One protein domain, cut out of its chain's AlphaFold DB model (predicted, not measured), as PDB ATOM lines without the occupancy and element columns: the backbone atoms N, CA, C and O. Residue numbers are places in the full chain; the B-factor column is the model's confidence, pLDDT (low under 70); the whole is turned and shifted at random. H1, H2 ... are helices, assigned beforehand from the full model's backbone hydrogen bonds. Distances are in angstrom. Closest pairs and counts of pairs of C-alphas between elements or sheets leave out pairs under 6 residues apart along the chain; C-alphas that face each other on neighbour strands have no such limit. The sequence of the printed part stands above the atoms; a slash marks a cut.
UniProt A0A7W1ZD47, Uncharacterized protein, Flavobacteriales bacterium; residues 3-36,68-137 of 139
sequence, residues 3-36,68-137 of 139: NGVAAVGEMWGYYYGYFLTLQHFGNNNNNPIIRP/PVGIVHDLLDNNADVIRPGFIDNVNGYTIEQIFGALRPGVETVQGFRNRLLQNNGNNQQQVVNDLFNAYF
ATOM      1  N   ASN A   3     -24.425  -4.249 -14.265       60.69
ATOM      2  CA  ASN A   3     -24.919  -5.214 -15.239       60.69
ATOM      3  C   ASN A   3     -24.182  -6.552 -15.072       60.69
ATOM      4  O   ASN A   3     -24.818  -7.546 -14.780       60.69
ATOM      5  N   GLY A   4     -22.849  -6.608 -15.119       65.12
ATOM      6  CA  GLY A   4     -22.145  -7.897 -15.015       65.12
ATOM      7  C   GLY A   4     -22.412  -8.680 -13.714       65.12
ATOM      8  O   GLY A   4     -22.511  -9.903 -13.766       65.12
ATOM      9  N   VAL A   5     -22.612  -7.993 -12.580       72.69
ATOM     10  CA  VAL A   5     -23.036  -8.613 -11.308       72.69
ATOM     11  C   VAL A   5     -24.433  -9.213 -11.448       72.69
ATOM     12  O   VAL A   5     -24.657 -10.347 -11.031       72.69
ATOM     13  N   ALA A   6     -25.361  -8.467 -12.053       71.69
ATOM     14  CA  ALA A   6     -26.719  -8.934 -12.303       71.69
ATOM     15  C   ALA A   6     -26.740 -10.128 -13.277       71.69
ATOM     16  O   ALA A   6     -27.336 -11.135 -12.928       71.69
ATOM     17  N   ALA A   7     -25.974 -10.120 -14.376       71.88
ATOM     18  CA  ALA A   7     -25.895 -11.268 -15.293       71.88
ATOM     19  C   ALA A   7     -25.408 -12.537 -14.590       71.88
ATOM     20  O   ALA A   7     -25.952 -13.615 -14.806       71.88
ATOM     21  N   VAL A   8     -24.375 -12.422 -13.751       78.31
ATOM     22  CA  VAL A   8     -23.833 -13.564 -13.003       78.31
ATOM     23  C   VAL A   8     -24.842 -14.067 -11.962       78.31
ATOM     24  O   VAL A   8     -25.032 -15.275 -11.823       78.31
ATOM     25  N   GLY A   9     -25.513 -13.154 -11.254       78.69
ATOM     26  CA  GLY A   9     -26.548 -13.497 -10.278       78.69
ATOM     27  C   GLY A   9     -27.786 -14.135 -10.911       78.69
ATOM     28  O   GLY A   9     -28.286 -15.135 -10.400       78.69
ATOM     29  N   GLU A  10     -28.252 -13.600 -12.036       75.88
ATOM     30  CA  GLU A  10     -29.422 -14.086 -12.769       75.88
ATOM     31  C   GLU A  10     -29.133 -15.406 -13.485       75.88
ATOM     32  O   GLU A  10     -29.968 -16.301 -13.425       75.88
ATOM     33  N   MET A  11     -27.935 -15.591 -14.053       81.19
ATOM     34  CA  MET A  11     -27.478 -16.885 -14.583       81.19
ATOM     35  C   MET A  11     -27.602 -17.987 -13.523       81.19
ATOM     36  O   MET A  11     -28.189 -19.038 -13.773       81.19
ATOM     37  N   TRP A  12     -27.077 -17.734 -12.321       83.38
ATOM     38  CA  TRP A  12     -27.168 -18.686 -11.215       83.38
ATOM     39  C   TRP A  12     -28.608 -18.895 -10.742       83.38
ATOM     40  O   TRP A  12     -29.041 -20.033 -10.563       83.38
ATOM     41  N   GLY A  13     -29.350 -17.804 -10.536       81.19
ATOM     42  CA  GLY A  13     -30.734 -17.851 -10.068       81.19
ATOM     43  C   GLY A  13     -31.644 -18.619 -11.023       81.19
ATOM     44  O   GLY A  13     -32.471 -19.408 -10.568       81.19
ATOM     45  N   TYR A  14     -31.442 -18.445 -12.330       79.31
ATOM     46  CA  TYR A  14     -32.170 -19.162 -13.368       79.31
ATOM     47  C   TYR A  14     -31.901 -20.666 -13.286       79.31
ATOM     48  O   TYR A  14     -32.835 -21.447 -13.099       79.31
ATOM     49  N   TYR A  15     -30.627 -21.068 -13.328       79.69
ATOM     50  CA  TYR A  15     -30.249 -22.479 -13.258       79.69
ATOM     51  C   TYR A  15     -30.726 -23.139 -11.957       79.69
ATOM     52  O   TYR A  15     -31.426 -24.153 -11.975       79.69
ATOM     53  N   TYR A  16     -30.374 -22.559 -10.805       82.19
ATOM     54  CA  TYR A  16     -30.613 -23.194  -9.510       82.19
ATOM     55  C   TYR A  16     -32.091 -23.160  -9.109       82.19
ATOM     56  O   TYR A  16     -32.599 -24.118  -8.525       82.19
ATOM     57  N   GLY A  17     -32.812 -22.091  -9.468       79.62
ATOM     58  CA  GLY A  17     -34.261 -22.015  -9.299       79.62
ATOM     59  C   GLY A  17     -34.970 -23.124 -10.072       79.62
ATOM     60  O   GLY A  17     -35.823 -23.815  -9.513       79.62
ATOM     61  N   TYR A  18     -34.564 -23.354 -11.322       75.94
ATOM     62  CA  TYR A  18     -35.096 -24.437 -12.141       75.94
ATOM     63  C   TYR A  18     -34.781 -25.818 -11.562       75.94
ATOM     64  O   TYR A  18     -35.679 -26.640 -11.372       75.94
ATOM     65  N   PHE A  19     -33.515 -26.043 -11.203       78.00
ATOM     66  CA  PHE A  19     -33.035 -27.279 -10.591       78.00
ATOM     67  C   PHE A  19     -33.836 -27.658  -9.336       78.00
ATOM     68  O   PHE A  19     -34.362 -28.769  -9.249       78.00
ATOM     69  N   LEU A  20     -33.999 -26.731  -8.386       82.19
ATOM     70  CA  LEU A  20     -34.770 -26.973  -7.159       82.19
ATOM     71  C   LEU A  20     -36.245 -27.251  -7.446       82.19
ATOM     72  O   LEU A  20     -36.885 -28.057  -6.771       82.19
ATOM     73  N   THR A  21     -36.789 -26.588  -8.459       74.31
ATOM     74  CA  THR A  21     -38.187 -26.734  -8.838       74.31
ATOM     75  C   THR A  21     -38.444 -28.117  -9.450       74.31
ATOM     76  O   THR A  21     -39.416 -28.777  -9.077       74.31
ATOM     77  N   LEU A  22     -37.536 -28.621 -10.291       75.75
ATOM     78  CA  LEU A  22     -37.563 -30.010 -10.764       75.75
ATOM     79  C   LEU A  22     -37.423 -31.020  -9.618       75.75
ATOM     80  O   LEU A  22     -38.130 -32.026  -9.604       75.75
ATOM     81  N   GLN A  23     -36.551 -30.758  -8.639       77.62
ATOM     82  CA  GLN A  23     -36.417 -31.625  -7.463       77.62
ATOM     83  C   GLN A  23     -37.696 -31.670  -6.621       77.62
ATOM     84  O   GLN A  23     -38.059 -32.730  -6.113       77.62
ATOM     85  N   HIS A  24     -38.378 -30.534  -6.470       77.25
ATOM     86  CA  HIS A  24     -39.571 -30.426  -5.637       77.25
ATOM     87  C   HIS A  24     -40.821 -31.007  -6.308       77.25
ATOM     88  O   HIS A  24     -41.567 -31.755  -5.678       77.25
ATOM     89  N   PHE A  25     -41.058 -30.673  -7.579       74.06
ATOM     90  CA  PHE A  25     -42.269 -31.075  -8.304       74.06
ATOM     91  C   PHE A  25     -42.096 -32.353  -9.139       74.06
ATOM     92  O   PHE A  25     -43.079 -32.878  -9.664       74.06
ATOM     93  N   GLY A  26     -40.872 -32.882  -9.219       64.56
ATOM     94  CA  GLY A  26     -40.530 -34.119  -9.909       64.56
ATOM     95  C   GLY A  26     -40.240 -33.933 -11.401       64.56
ATOM     96  O   GLY A  26     -40.936 -33.209 -12.109       64.56
ATOM     97  N   ASN A  27     -39.242 -34.674 -11.894       64.44
ATOM     98  CA  ASN A  27     -38.899 -34.802 -13.314       64.44
ATOM     99  C   ASN A  27     -39.782 -35.849 -14.023       64.44
ATOM    100  O   ASN A  27     -39.308 -36.767 -14.688       64.44
ATOM    101  N   ASN A  28     -41.091 -35.770 -13.804       53.81
ATOM    102  CA  ASN A  28     -42.020 -36.658 -14.477       53.81
ATOM    103  C   ASN A  28     -42.609 -35.896 -15.657       53.81
ATOM    104  O   ASN A  28     -43.160 -34.814 -15.469       53.81
ATOM    105  N   ASN A  29     -42.605 -36.512 -16.842       53.56
ATOM    106  CA  ASN A  29     -43.280 -36.058 -18.072       53.56
ATOM    107  C   ASN A  29     -44.786 -35.703 -17.906       53.56
ATOM    108  O   ASN A  29     -45.452 -35.349 -18.875       53.56
ATOM    109  N   ASN A  30     -45.325 -35.790 -16.685       53.25
ATOM    110  CA  ASN A  30     -46.666 -35.404 -16.264       53.25
ATOM    111  C   ASN A  30     -46.752 -33.995 -15.643       53.25
ATOM    112  O   ASN A  30     -47.855 -33.588 -15.280       53.25
ATOM    113  N   ASN A  31     -45.648 -33.247 -15.503       53.62
ATOM    114  CA  ASN A  31     -45.696 -31.820 -15.177       53.62
ATOM    115  C   ASN A  31     -45.560 -30.991 -16.471       53.62
ATOM    116  O   ASN A  31     -44.451 -30.780 -16.955       53.62
ATOM    117  N   PRO A  32     -46.669 -30.522 -17.076       54.22
ATOM    118  CA  PRO A  32     -46.622 -29.796 -18.344       54.22
ATOM    119  C   PRO A  32     -46.004 -28.397 -18.221       54.22
ATOM    120  O   PRO A  32     -45.756 -27.774 -19.247       54.22
ATOM    121  N   ILE A  33     -45.783 -27.906 -16.996       55.19
ATOM    122  CA  ILE A  33     -45.306 -26.546 -16.723       55.19
ATOM    123  C   ILE A  33     -43.771 -26.501 -16.646       55.19
ATOM    124  O   ILE A  33     -43.185 -25.464 -16.936       55.19
ATOM    125  N   ILE A  34     -43.111 -27.606 -16.267       55.31
ATOM    126  CA  ILE A  34     -41.677 -27.632 -15.934       55.31
ATOM    127  C   ILE A  34     -41.062 -28.899 -16.524       55.31
ATOM    128  O   ILE A  34     -41.372 -30.003 -16.082       55.31
ATOM    129  N   ARG A  35     -40.223 -28.740 -17.549       53.19
ATOM    130  CA  ARG A  35     -39.639 -29.834 -18.335       53.19
ATOM    131  C   ARG A  35     -38.111 -29.710 -18.471       53.19
ATOM    132  O   ARG A  35     -37.618 -28.606 -18.670       53.19
ATOM    133  N   PRO A  36     -37.329 -30.796 -18.386       48.16
ATOM    134  CA  PRO A  36     -35.862 -30.725 -18.467       48.16
ATOM    135  C   PRO A  36     -35.312 -30.074 -19.743       48.16
ATOM    136  O   PRO A  36     -34.266 -29.439 -19.687       48.16
ATOM    137  N   PRO A  68     -26.208 -15.161 -19.402       73.38
ATOM    138  CA  PRO A  68     -25.662 -16.416 -19.937       73.38
ATOM    139  C   PRO A  68     -26.262 -17.686 -19.301       73.38
ATOM    140  O   PRO A  68     -25.538 -18.507 -18.746       73.38
ATOM    141  N   VAL A  69     -27.583 -17.864 -19.350       73.75
ATOM    142  CA  VAL A  69     -28.276 -18.932 -18.594       73.75
ATOM    143  C   VAL A  69     -27.847 -20.367 -18.940       73.75
ATOM    144  O   VAL A  69     -27.893 -21.224 -18.059       73.75
ATOM    145  N   GLY A  70     -27.386 -20.620 -20.169       77.00
ATOM    146  CA  GLY A  70     -26.940 -21.949 -20.609       77.00
ATOM    147  C   GLY A  70     -25.553 -22.358 -20.104       77.00
ATOM    148  O   GLY A  70     -25.310 -23.539 -19.902       77.00
ATOM    149  N   ILE A  71     -24.681 -21.402 -19.745       84.62
ATOM    150  CA  ILE A  71     -23.298 -21.707 -19.330       84.62
ATOM    151  C   ILE A  71     -23.252 -22.671 -18.139       84.62
ATOM    152  O   ILE A  71     -22.384 -23.531 -18.078       84.62
ATOM    153  N   VAL A  72     -24.147 -22.528 -17.157       85.81
ATOM    154  CA  VAL A  72     -24.128 -23.411 -15.977       85.81
ATOM    155  C   VAL A  72     -24.548 -24.836 -16.341       85.81
ATOM    156  O   VAL A  72     -24.057 -25.771 -15.712       85.81
ATOM    157  N   HIS A  73     -25.413 -25.004 -17.344       81.25
ATOM    158  CA  HIS A  73     -25.837 -26.316 -17.825       81.25
ATOM    159  C   HIS A  73     -24.672 -27.042 -18.506       81.25
ATOM    160  O   HIS A  73     -24.255 -28.078 -17.994       81.25
ATOM    161  N   ASP A  74     -24.052 -26.403 -19.502       83.69
ATOM    162  CA  ASP A  74     -22.938 -26.958 -20.293       83.69
ATOM    163  C   ASP A  74     -21.649 -27.170 -19.468       83.69
ATOM    164  O   ASP A  74     -20.696 -27.816 -19.894       83.69
ATOM    165  N   LEU A  75     -21.547 -26.574 -18.273       88.25
ATOM    166  CA  LEU A  75     -20.463 -26.881 -17.330       88.25
ATOM    167  C   LEU A  75     -20.714 -28.201 -16.571       88.25
ATOM    168  O   LEU A  75     -19.755 -28.866 -16.166       88.25
ATOM    169  N   LEU A  76     -21.984 -28.528 -16.311       84.88
ATOM    170  CA  LEU A  76     -22.434 -29.616 -15.433       84.88
ATOM    171  C   LEU A  76     -22.783 -30.896 -16.177       84.88
ATOM    172  O   LEU A  76     -22.625 -31.984 -15.611       84.88
ATOM    173  N   ASP A  77     -23.343 -30.770 -17.371       79.25
ATOM    174  CA  ASP A  77     -23.739 -31.919 -18.158       79.25
ATOM    175  C   ASP A  77     -22.516 -32.666 -18.722       79.25
ATOM    176  O   ASP A  77     -21.351 -32.324 -18.501       79.25
ATOM    177  N   ASN A  78     -22.798 -33.814 -19.333       78.50
ATOM    178  CA  ASN A  78     -21.784 -34.681 -19.931       78.50
ATOM    179  C   ASN A  78     -22.030 -34.858 -21.434       78.50
ATOM    180  O   ASN A  78     -21.505 -35.802 -22.033       78.50
ATOM    181  N   ASN A  79     -22.879 -34.005 -22.005       75.94
ATOM    182  CA  ASN A  79     -23.224 -34.030 -23.414       75.94
ATOM    183  C   ASN A  79     -22.301 -33.062 -24.161       75.94
ATOM    184  O   ASN A  79     -21.598 -32.266 -23.550       75.94
ATOM    185  N   ALA A  80     -22.216 -33.240 -25.475       78.56
ATOM    186  CA  ALA A  80     -21.440 -32.366 -26.337       78.56
ATOM    187  C   ALA A  80     -22.355 -31.908 -27.463       78.56
ATOM    188  O   ALA A  80     -22.647 -32.681 -28.383       78.56
ATOM    189  N   ASP A  81     -22.792 -30.663 -27.381       73.12
ATOM    190  CA  ASP A  81     -23.830 -30.094 -28.213       73.12
ATOM    191  C   ASP A  81     -23.301 -28.905 -29.024       73.12
ATOM    192  O   ASP A  81     -22.338 -28.206 -28.691       73.12
ATOM    193  N   VAL A  82     -23.906 -28.697 -30.197       72.06
ATOM    194  CA  VAL A  82     -23.549 -27.575 -31.069       72.06
ATOM    195  C   VAL A  82     -24.241 -26.323 -30.543       72.06
ATOM    196  O   VAL A  82     -25.369 -26.024 -30.929       72.06
ATOM    197  N   ILE A  83     -23.538 -25.553 -29.714       71.69
ATOM    198  CA  ILE A  83     -24.056 -24.289 -29.176       71.69
ATOM    199  C   ILE A  83     -24.281 -23.273 -30.296       71.69
ATOM    200  O   ILE A  83     -25.259 -22.533 -30.277       71.69
ATOM    201  N   ARG A  84     -23.375 -23.201 -31.282       70.69
ATOM    202  CA  ARG A  84     -23.418 -22.242 -32.400       70.69
ATOM    203  C   ARG A  84     -22.671 -22.820 -33.606       70.69
ATOM    204  O   ARG A  84     -21.756 -23.611 -33.405       70.69
ATOM    205  N   PRO A  85     -22.961 -22.421 -34.863       72.25
ATOM    206  CA  PRO A  85     -22.152 -22.860 -35.999       72.25
ATOM    207  C   PRO A  85     -20.648 -22.646 -35.763       72.25
ATOM    208  O   PRO A  85     -20.191 -21.513 -35.615       72.25
ATOM    209  N   GLY A  86     -19.894 -23.749 -35.715       74.06
ATOM    210  CA  GLY A  86     -18.450 -23.756 -35.450       74.06
ATOM    211  C   GLY A  86     -18.035 -23.841 -33.973       74.06
ATOM    212  O   GLY A  86     -16.837 -23.867 -33.712       74.06
ATOM    213  N   PHE A  87     -18.982 -23.918 -33.035       76.44
ATOM    214  CA  PHE A  87     -18.743 -24.084 -31.599       76.44
ATOM    215  C   PHE A  87     -19.498 -25.303 -31.067       76.44
ATOM    216  O   PHE A  87     -20.696 -25.451 -31.306       76.44
ATOM    217  N   ILE A  88     -18.779 -26.156 -30.344       78.25
ATOM    218  CA  ILE A  88     -19.297 -27.345 -29.664       78.25
ATOM    219  C   ILE A  88     -18.946 -27.177 -28.183       78.25
ATOM    220  O   ILE A  88     -17.773 -26.895 -27.902       78.25
ATOM    221  N   ASP A  89     -19.900 -27.324 -27.259       75.44
ATOM    222  CA  ASP A  89     -19.519 -27.505 -25.855       75.44
ATOM    223  C   ASP A  89     -18.839 -28.866 -25.703       75.44
ATOM    224  O   ASP A  89     -19.277 -29.905 -26.171       75.44
ATOM    225  N   ASN A  90     -17.643 -28.842 -25.136       83.06
ATOM    226  CA  ASN A  90     -16.924 -30.050 -24.740       83.06
ATOM    227  C   ASN A  90     -16.402 -29.860 -23.319       83.06
ATOM    228  O   ASN A  90     -15.314 -30.325 -22.974       83.06
ATOM    229  N   VAL A  91     -17.146 -29.089 -22.526       87.50
ATOM    230  CA  VAL A  91     -16.890 -28.949 -21.102       87.50
ATOM    231  C   VAL A  91     -17.752 -29.979 -20.397       87.50
ATOM    232  O   VAL A  91     -18.887 -30.195 -20.781       87.50
ATOM    233  N   ASN A  92     -17.199 -30.661 -19.403       86.38
ATOM    234  CA  ASN A  92     -17.978 -31.577 -18.578       86.38
ATOM    235  C   ASN A  92     -17.409 -31.680 -17.165       86.38
ATOM    236  O   ASN A  92     -16.264 -31.299 -16.894       86.38
ATOM    237  N   GLY A  93     -18.206 -32.234 -16.255       85.12
ATOM    238  CA  GLY A  93     -17.724 -32.700 -14.958       85.12
ATOM    239  C   GLY A  93     -17.361 -31.609 -13.948       85.12
ATOM    240  O   GLY A  93     -16.713 -31.923 -12.946       85.12
ATOM    241  N   TYR A  94     -17.767 -30.351 -14.160       91.94
ATOM    242  CA  TYR A  94     -17.802 -29.399 -13.047       91.94
ATOM    243  C   TYR A  94     -18.941 -29.765 -12.098       91.94
ATOM    244  O   TYR A  94     -20.000 -30.197 -12.533       91.94
ATOM    245  N   THR A  95     -18.752 -29.578 -10.792       91.19
ATOM    246  CA  THR A  95     -19.820 -29.770  -9.803       91.19
ATOM    247  C   THR A  95     -20.514 -28.457  -9.458       91.19
ATOM    248  O   THR A  95     -19.967 -27.362  -9.634       91.19
ATOM    249  N   ILE A  96     -21.717 -28.562  -8.886       88.44
ATOM    250  CA  ILE A  96     -22.461 -27.404  -8.380       88.44
ATOM    251  C   ILE A  96     -21.624 -26.646  -7.342       88.44
ATOM    252  O   ILE A  96     -21.600 -25.418  -7.358       88.44
ATOM    253  N   GLU A  97     -20.886 -27.343  -6.473       90.12
ATOM    254  CA  GLU A  97     -20.011 -26.712  -5.479       90.12
ATOM    255  C   GLU A  97     -18.864 -25.929  -6.125       90.12
ATOM    256  O   GLU A  97     -18.513 -24.849  -5.646       90.12
ATOM    257  N   GLN A  98     -18.283 -26.444  -7.213       92.94
ATOM    258  CA  GLN A  98     -17.211 -25.760  -7.940       92.94
ATOM    259  C   GLN A  98     -17.719 -24.484  -8.620       92.94
ATOM    260  O   GLN A  98     -17.056 -23.444  -8.553       92.94
ATOM    261  N   ILE A  99     -18.911 -24.552  -9.218       91.75
ATOM    262  CA  ILE A  99     -19.585 -23.428  -9.878       91.75
ATOM    263  C   ILE A  99     -20.007 -22.375  -8.854       91.75
ATOM    264  O   ILE A  99     -19.616 -21.211  -8.955       91.75
ATOM    265  N   PHE A 100     -20.730 -22.782  -7.812       90.38
ATOM    266  CA  PHE A 100     -21.152 -21.890  -6.736       90.38
ATOM    267  C   PHE A 100     -19.950 -21.279  -6.008       90.38
ATOM    268  O   PHE A 100     -19.939 -20.094  -5.680       90.38
ATOM    269  N   GLY A 101     -18.878 -22.053  -5.821       90.44
ATOM    270  CA  GLY A 101     -17.634 -21.592  -5.216       90.44
ATOM    271  C   GLY A 101     -16.946 -20.454  -5.979       90.44
ATOM    272  O   GLY A 101     -16.136 -19.740  -5.374       90.44
ATOM    273  N   ALA A 102     -17.264 -20.261  -7.263       91.56
ATOM    274  CA  ALA A 102     -16.790 -19.146  -8.077       91.56
ATOM    275  C   ALA A 102     -17.654 -17.873  -7.949       91.56
ATOM    276  O   ALA A 102     -17.170 -16.787  -8.271       91.56
ATOM    277  N   LEU A 103     -18.875 -17.961  -7.407       86.94
ATOM    278  CA  LEU A 103     -19.775 -16.831  -7.134       86.94
ATOM    279  C   LEU A 103     -19.425 -16.165  -5.794       86.94
ATOM    280  O   LEU A 103     -20.112 -16.317  -4.785       86.94
ATOM    281  N   ARG A 104     -18.300 -15.446  -5.757       81.75
ATOM    282  CA  ARG A 104     -17.774 -14.796  -4.543       81.75
ATOM    283  C   ARG A 104     -17.690 -13.275  -4.689       81.75
ATOM    284  O   ARG A 104     -17.661 -12.776  -5.814       81.75
ATOM    285  N   PRO A 105     -17.587 -12.529  -3.570       83.06
ATOM    286  CA  PRO A 105     -17.347 -11.089  -3.618       83.06
ATOM    287  C   PRO A 105     -16.182 -10.727  -4.550       83.06
ATOM    288  O   PRO A 105     -15.134 -11.380  -4.529       83.06
ATOM    289  N   GLY A 106     -16.373  -9.692  -5.370       81.31
ATOM    290  CA  GLY A 106     -15.398  -9.240  -6.370       81.31
ATOM    291  C   GLY A 106     -15.506  -9.920  -7.740       81.31
ATOM    292  O   GLY A 106     -14.685  -9.650  -8.614       81.31
ATOM    293  N   VAL A 107     -16.498 -10.789  -7.953       85.94
ATOM    294  CA  VAL A 107     -16.869 -11.291  -9.281       85.94
ATOM    295  C   VAL A 107     -18.026 -10.452  -9.819       85.94
ATOM    296  O   VAL A 107     -19.179 -10.648  -9.449       85.94
ATOM    297  N   GLU A 108     -17.696  -9.485 -10.672       84.56
ATOM    298  CA  GLU A 108     -18.649  -8.483 -11.175       84.56
ATOM    299  C   GLU A 108     -18.922  -8.594 -12.676       84.56
ATOM    300  O   GLU A 108     -19.640  -7.778 -13.247       84.56
ATOM    301  N   THR A 109     -18.322  -9.579 -13.337       85.69
ATOM    302  CA  THR A 109     -18.467  -9.823 -14.773       85.69
ATOM    303  C   THR A 109     -18.498 -11.319 -15.039       85.69
ATOM    304  O   THR A 109     -17.935 -12.108 -14.276       85.69
ATOM    305  N   VAL A 110     -19.105 -11.712 -16.157       85.38
ATOM    306  CA  VAL A 110     -19.149 -13.113 -16.605       85.38
ATOM    307  C   VAL A 110     -17.731 -13.648 -16.859       85.38
ATOM    308  O   VAL A 110     -17.400 -14.761 -16.461       85.38
ATOM    309  N   GLN A 111     -16.836 -12.817 -17.399       89.88
ATOM    310  CA  GLN A 111     -15.410 -13.127 -17.529       89.88
ATOM    311  C   GLN A 111     -14.722 -13.279 -16.167       89.88
ATOM    312  O   GLN A 111     -13.880 -14.154 -15.984       89.88
ATOM    313  N   GLY A 112     -15.072 -12.435 -15.193       91.00
ATOM    314  CA  GLY A 112     -14.585 -12.548 -13.821       91.00
ATOM    315  C   GLY A 112     -15.007 -13.870 -13.183       91.00
ATOM    316  O   GLY A 112     -14.192 -14.513 -12.521       91.00
ATOM    317  N   PHE A 113     -16.242 -14.304 -13.445       93.06
ATOM    318  CA  PHE A 113     -16.755 -15.604 -13.024       93.06
ATOM    319  C   PHE A 113     -15.969 -16.744 -13.680       93.06
ATOM    320  O   PHE A 113     -15.429 -17.578 -12.956       93.06
ATOM    321  N   ARG A 114     -15.790 -16.726 -15.011       94.00
ATOM    322  CA  ARG A 114     -14.954 -17.696 -15.748       94.00
ATOM    323  C   ARG A 114     -13.558 -17.819 -15.150       94.00
ATOM    324  O   ARG A 114     -13.095 -18.911 -14.830       94.00
ATOM    325  N   ASN A 115     -12.884 -16.683 -14.989       94.88
ATOM    326  CA  ASN A 115     -11.516 -16.640 -14.490       94.88
ATOM    327  C   ASN A 115     -11.445 -17.208 -13.071       94.88
ATOM    328  O   ASN A 115     -10.526 -17.962 -12.756       94.88
ATOM    329  N   ARG A 116     -12.430 -16.890 -12.221       94.62
ATOM    330  CA  ARG A 116     -12.509 -17.430 -10.864       94.62
ATOM    331  C   ARG A 116     -12.773 -18.934 -10.859       94.62
ATOM    332  O   ARG A 116     -12.130 -19.641 -10.089       94.62
ATOM    333  N   LEU A 117     -13.685 -19.412 -11.701       95.56
ATOM    334  CA  LEU A 117     -13.998 -20.829 -11.858       95.56
ATOM    335  C   LEU A 117     -12.737 -21.617 -12.221       95.56
ATOM    336  O   LEU A 117     -12.399 -22.578 -11.536       95.56
ATOM    337  N   LEU A 118     -11.996 -21.167 -13.232       96.19
ATOM    338  CA  LEU A 118     -10.749 -21.807 -13.651       96.19
ATOM    339  C   LEU A 118      -9.684 -21.762 -12.553       96.19
ATOM    340  O   LEU A 118      -9.114 -22.798 -12.214       96.19
ATOM    341  N   GLN A 119      -9.466 -20.598 -11.935       96.06
ATOM    342  CA  GLN A 119      -8.489 -20.446 -10.852       96.06
ATOM    343  C   GLN A 119      -8.778 -21.371  -9.665       96.06
ATOM    344  O   GLN A 119      -7.863 -22.007  -9.146       96.06
ATOM    345  N   ASN A 120     -10.043 -21.476  -9.250       95.38
ATOM    346  CA  ASN A 120     -10.447 -22.322  -8.127       95.38
ATOM    347  C   ASN A 120     -10.294 -23.821  -8.427       95.38
ATOM    348  O   ASN A 120     -10.156 -24.611  -7.498       95.38
ATOM    349  N   ASN A 121     -10.320 -24.208  -9.704       95.81
ATOM    350  CA  ASN A 121     -10.347 -25.601 -10.145       95.81
ATOM    351  C   ASN A 121      -9.085 -25.993 -10.929       95.81
ATOM    352  O   ASN A 121      -9.137 -26.842 -11.813       95.81
ATOM    353  N   GLY A 122      -7.943 -25.363 -10.631       96.06
ATOM    354  CA  GLY A 122      -6.647 -25.747 -11.203       96.06
ATOM    355  C   GLY A 122      -6.554 -25.582 -12.723       96.06
ATOM    356  O   GLY A 122      -5.810 -26.315 -13.367       96.06
ATOM    357  N   ASN A 123      -7.314 -24.643 -13.293       95.69
ATOM    358  CA  ASN A 123      -7.471 -24.433 -14.734       95.69
ATOM    359  C   ASN A 123      -7.975 -25.680 -15.478       95.69
ATOM    360  O   ASN A 123      -7.635 -25.891 -16.647       95.69
ATOM    361  N   ASN A 124      -8.789 -26.504 -14.810       93.88
ATOM    362  CA  ASN A 124      -9.411 -27.667 -15.427       93.88
ATOM    363  C   ASN A 124     -10.104 -27.263 -16.735       93.88
ATOM    364  O   ASN A 124     -10.913 -26.337 -16.749       93.88
ATOM    365  N   GLN A 125      -9.783 -27.948 -17.833       93.88
ATOM    366  CA  GLN A 125     -10.434 -27.717 -19.124       93.88
ATOM    367  C   GLN A 125     -10.361 -26.255 -19.622       93.88
ATOM    368  O   GLN A 125     -11.223 -25.807 -20.369       93.88
ATOM    369  N   GLN A 126      -9.318 -25.500 -19.245       94.81
ATOM    370  CA  GLN A 126      -9.205 -24.061 -19.527       94.81
ATOM    371  C   GLN A 126      -9.519 -23.666 -20.971       94.81
ATOM    372  O   GLN A 126     -10.243 -22.698 -21.181       94.81
ATOM    373  N   GLN A 127      -8.977 -24.388 -21.952       93.12
ATOM    374  CA  GLN A 127      -9.203 -24.062 -23.359       93.12
ATOM    375  C   GLN A 127     -10.687 -24.177 -23.725       93.12
ATOM    376  O   GLN A 127     -11.278 -23.195 -24.160       93.12
ATOM    377  N   VAL A 128     -11.305 -25.329 -23.459       90.69
ATOM    378  CA  VAL A 128     -12.713 -25.570 -23.807       90.69
ATOM    379  C   VAL A 128     -13.679 -24.718 -22.975       90.69
ATOM    380  O   VAL A 128     -14.694 -24.277 -23.495       90.69
ATOM    381  N   VAL A 129     -13.337 -24.378 -21.725       93.00
ATOM    382  CA  VAL A 129     -14.103 -23.413 -20.915       93.00
ATOM    383  C   VAL A 129     -14.028 -22.011 -21.518       93.00
ATOM    384  O   VAL A 129     -15.027 -21.300 -21.563       93.00
ATOM    385  N   ASN A 130     -12.865 -21.579 -22.004       92.81
ATOM    386  CA  ASN A 130     -12.767 -20.292 -22.693       92.81
ATOM    387  C   ASN A 130     -13.570 -20.297 -23.999       92.81
ATOM    388  O   ASN A 130     -14.258 -19.318 -24.283       92.81
ATOM    389  N   ASP A 131     -13.519 -21.397 -24.751       89.31
ATOM    390  CA  ASP A 131     -14.264 -21.561 -25.999       89.31
ATOM    391  C   ASP A 131     -15.783 -21.577 -25.760       89.31
ATOM    392  O   ASP A 131     -16.518 -20.940 -26.515       89.31
ATOM    393  N   LEU A 132     -16.246 -22.187 -24.662       88.75
ATOM    394  CA  LEU A 132     -17.635 -22.123 -24.201       88.75
ATOM    395  C   LEU A 132     -18.067 -20.671 -23.958       88.75
ATOM    396  O   LEU A 132     -19.026 -20.183 -24.548       88.75
ATOM    397  N   PHE A 133     -17.323 -19.918 -23.147       89.00
ATOM    398  CA  PHE A 133     -17.671 -18.519 -22.866       89.00
ATOM    399  C   PHE A 133     -17.615 -17.635 -24.121       89.00
ATOM    400  O   PHE A 133     -18.412 -16.705 -24.255       89.00
ATOM    401  N   ASN A 134     -16.718 -17.940 -25.061       87.12
ATOM    402  CA  ASN A 134     -16.667 -17.295 -26.370       87.12
ATOM    403  C   ASN A 134     -17.916 -17.599 -27.208       87.12
ATOM    404  O   ASN A 134     -18.500 -16.679 -27.787       87.12
ATOM    405  N   ALA A 135     -18.366 -18.858 -27.227       82.75
ATOM    406  CA  ALA A 135     -19.592 -19.271 -27.911       82.75
ATOM    407  C   ALA A 135     -20.811 -18.476 -27.411       82.75
ATOM    408  O   ALA A 135     -21.648 -18.068 -28.217       82.75
ATOM    409  N   TYR A 136     -20.834 -18.153 -26.113       80.56
ATOM    410  CA  TYR A 136     -21.846 -17.306 -25.475       80.56
ATOM    411  C   TYR A 136     -21.603 -15.790 -25.568       80.56
ATOM    412  O   TYR A 136     -22.356 -15.017 -24.981       80.56
ATOM    413  N   PHE A 137     -20.613 -15.329 -26.337       82.06
ATOM    414  CA  PHE A 137     -20.266 -13.907 -26.503       82.06
ATOM    415  C   PHE A 137     -19.734 -13.206 -25.225       82.06
ATOM    416  O   PHE A 137     -19.866 -11.981 -25.076       82.06
TER     417      PHE A 137
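What this domain is: This is residues 3 to 36 and 68 to 137 of the 139 residues of an uncharacterized protein of Flavobacteriales bacterium (UniProt A0A7W1ZD47). Picture one long helix, H1, whose first part packs on a small body formed by a helical hairpin, H4 and H5, and the short helices H2 and H3, while its later residues run away from that body and make much of the longest axis. Short H2 lies near the middle; H1 and H4 meet near their first residues in a corner. The printed part has 104 residues with five named helices, in the order H1, H2, H3, H4, H5, and no named strand: the class is all helix. The whole is compact, with a radius of gyration of the C-alphas of 14.2 A and spans of 40 by 33 by 25 A.

Where its parts are: Find C-alpha 3 at (-24.919, -5.214, -15.239); from there H1, residues 3 to 25, runs 31.9 A to C-alpha 25 at (-42.269, -31.075, -8.304). After the cut, look for H2 at residues 71 to 76 and, after a stretch with no named element, for H3 at residues 96 to 100. H4, residues 110 to 120, is 15.2 A long from first to last C-alpha. H5, residues 126 to 135, is 14.2 A long and ends with C-alpha 135 at (-19.592, -19.271, -27.911).

How they stand to each other: Start on H1: with residues 11 to 15 alone it touches H2, where the C-alphas of Tyr 15 and Val 72, the closest, are 6.8 A apart, at a steep tilt of 47 degrees, the same way. With residues 4 to 8 alone H1 touches H4; the closest C-alphas, of Val 8 and Val 110, are 5.9 A apart, and the steep tilt of 69 degrees is only just short of about perpendicular. H2 and H5 are close but not clearly touching, with the C-alphas of Ile 71 and Phe 133, the closest, 7.4 A apart. H3 and H4 only just touch, with 3 pairs of C-alphas within 8 A, the closest those of Ile 99 and Leu 117 at 6.5 A. H4 and H5 form a helical hairpin: they touch, with the C-alphas of Leu 118 and Gln 126, the closest, 6.5 A apart, at a shallow tilt of 15 degrees, opposite ways. H2 and H4 are apart. In H1, H3, H4 and H5 every O i to N i+4 pair is within hydrogen-bond range; in H2, 1 of 2 is.

The domain as a whole: The C-alphas of Asn 30 and Gly 106, the two farthest apart, are 42.0 A from each other. Residues 37 to 67 are not printed, and across this cut C-alphas 36 and 68 are 17.6 A apart. The link from H2 to H3, residues 77 to 95, is long. In the B-factor column the mean pLDDT of the printed part is 80.7, and you will find values under 70 at residues 3 to 4 and 26 to 36.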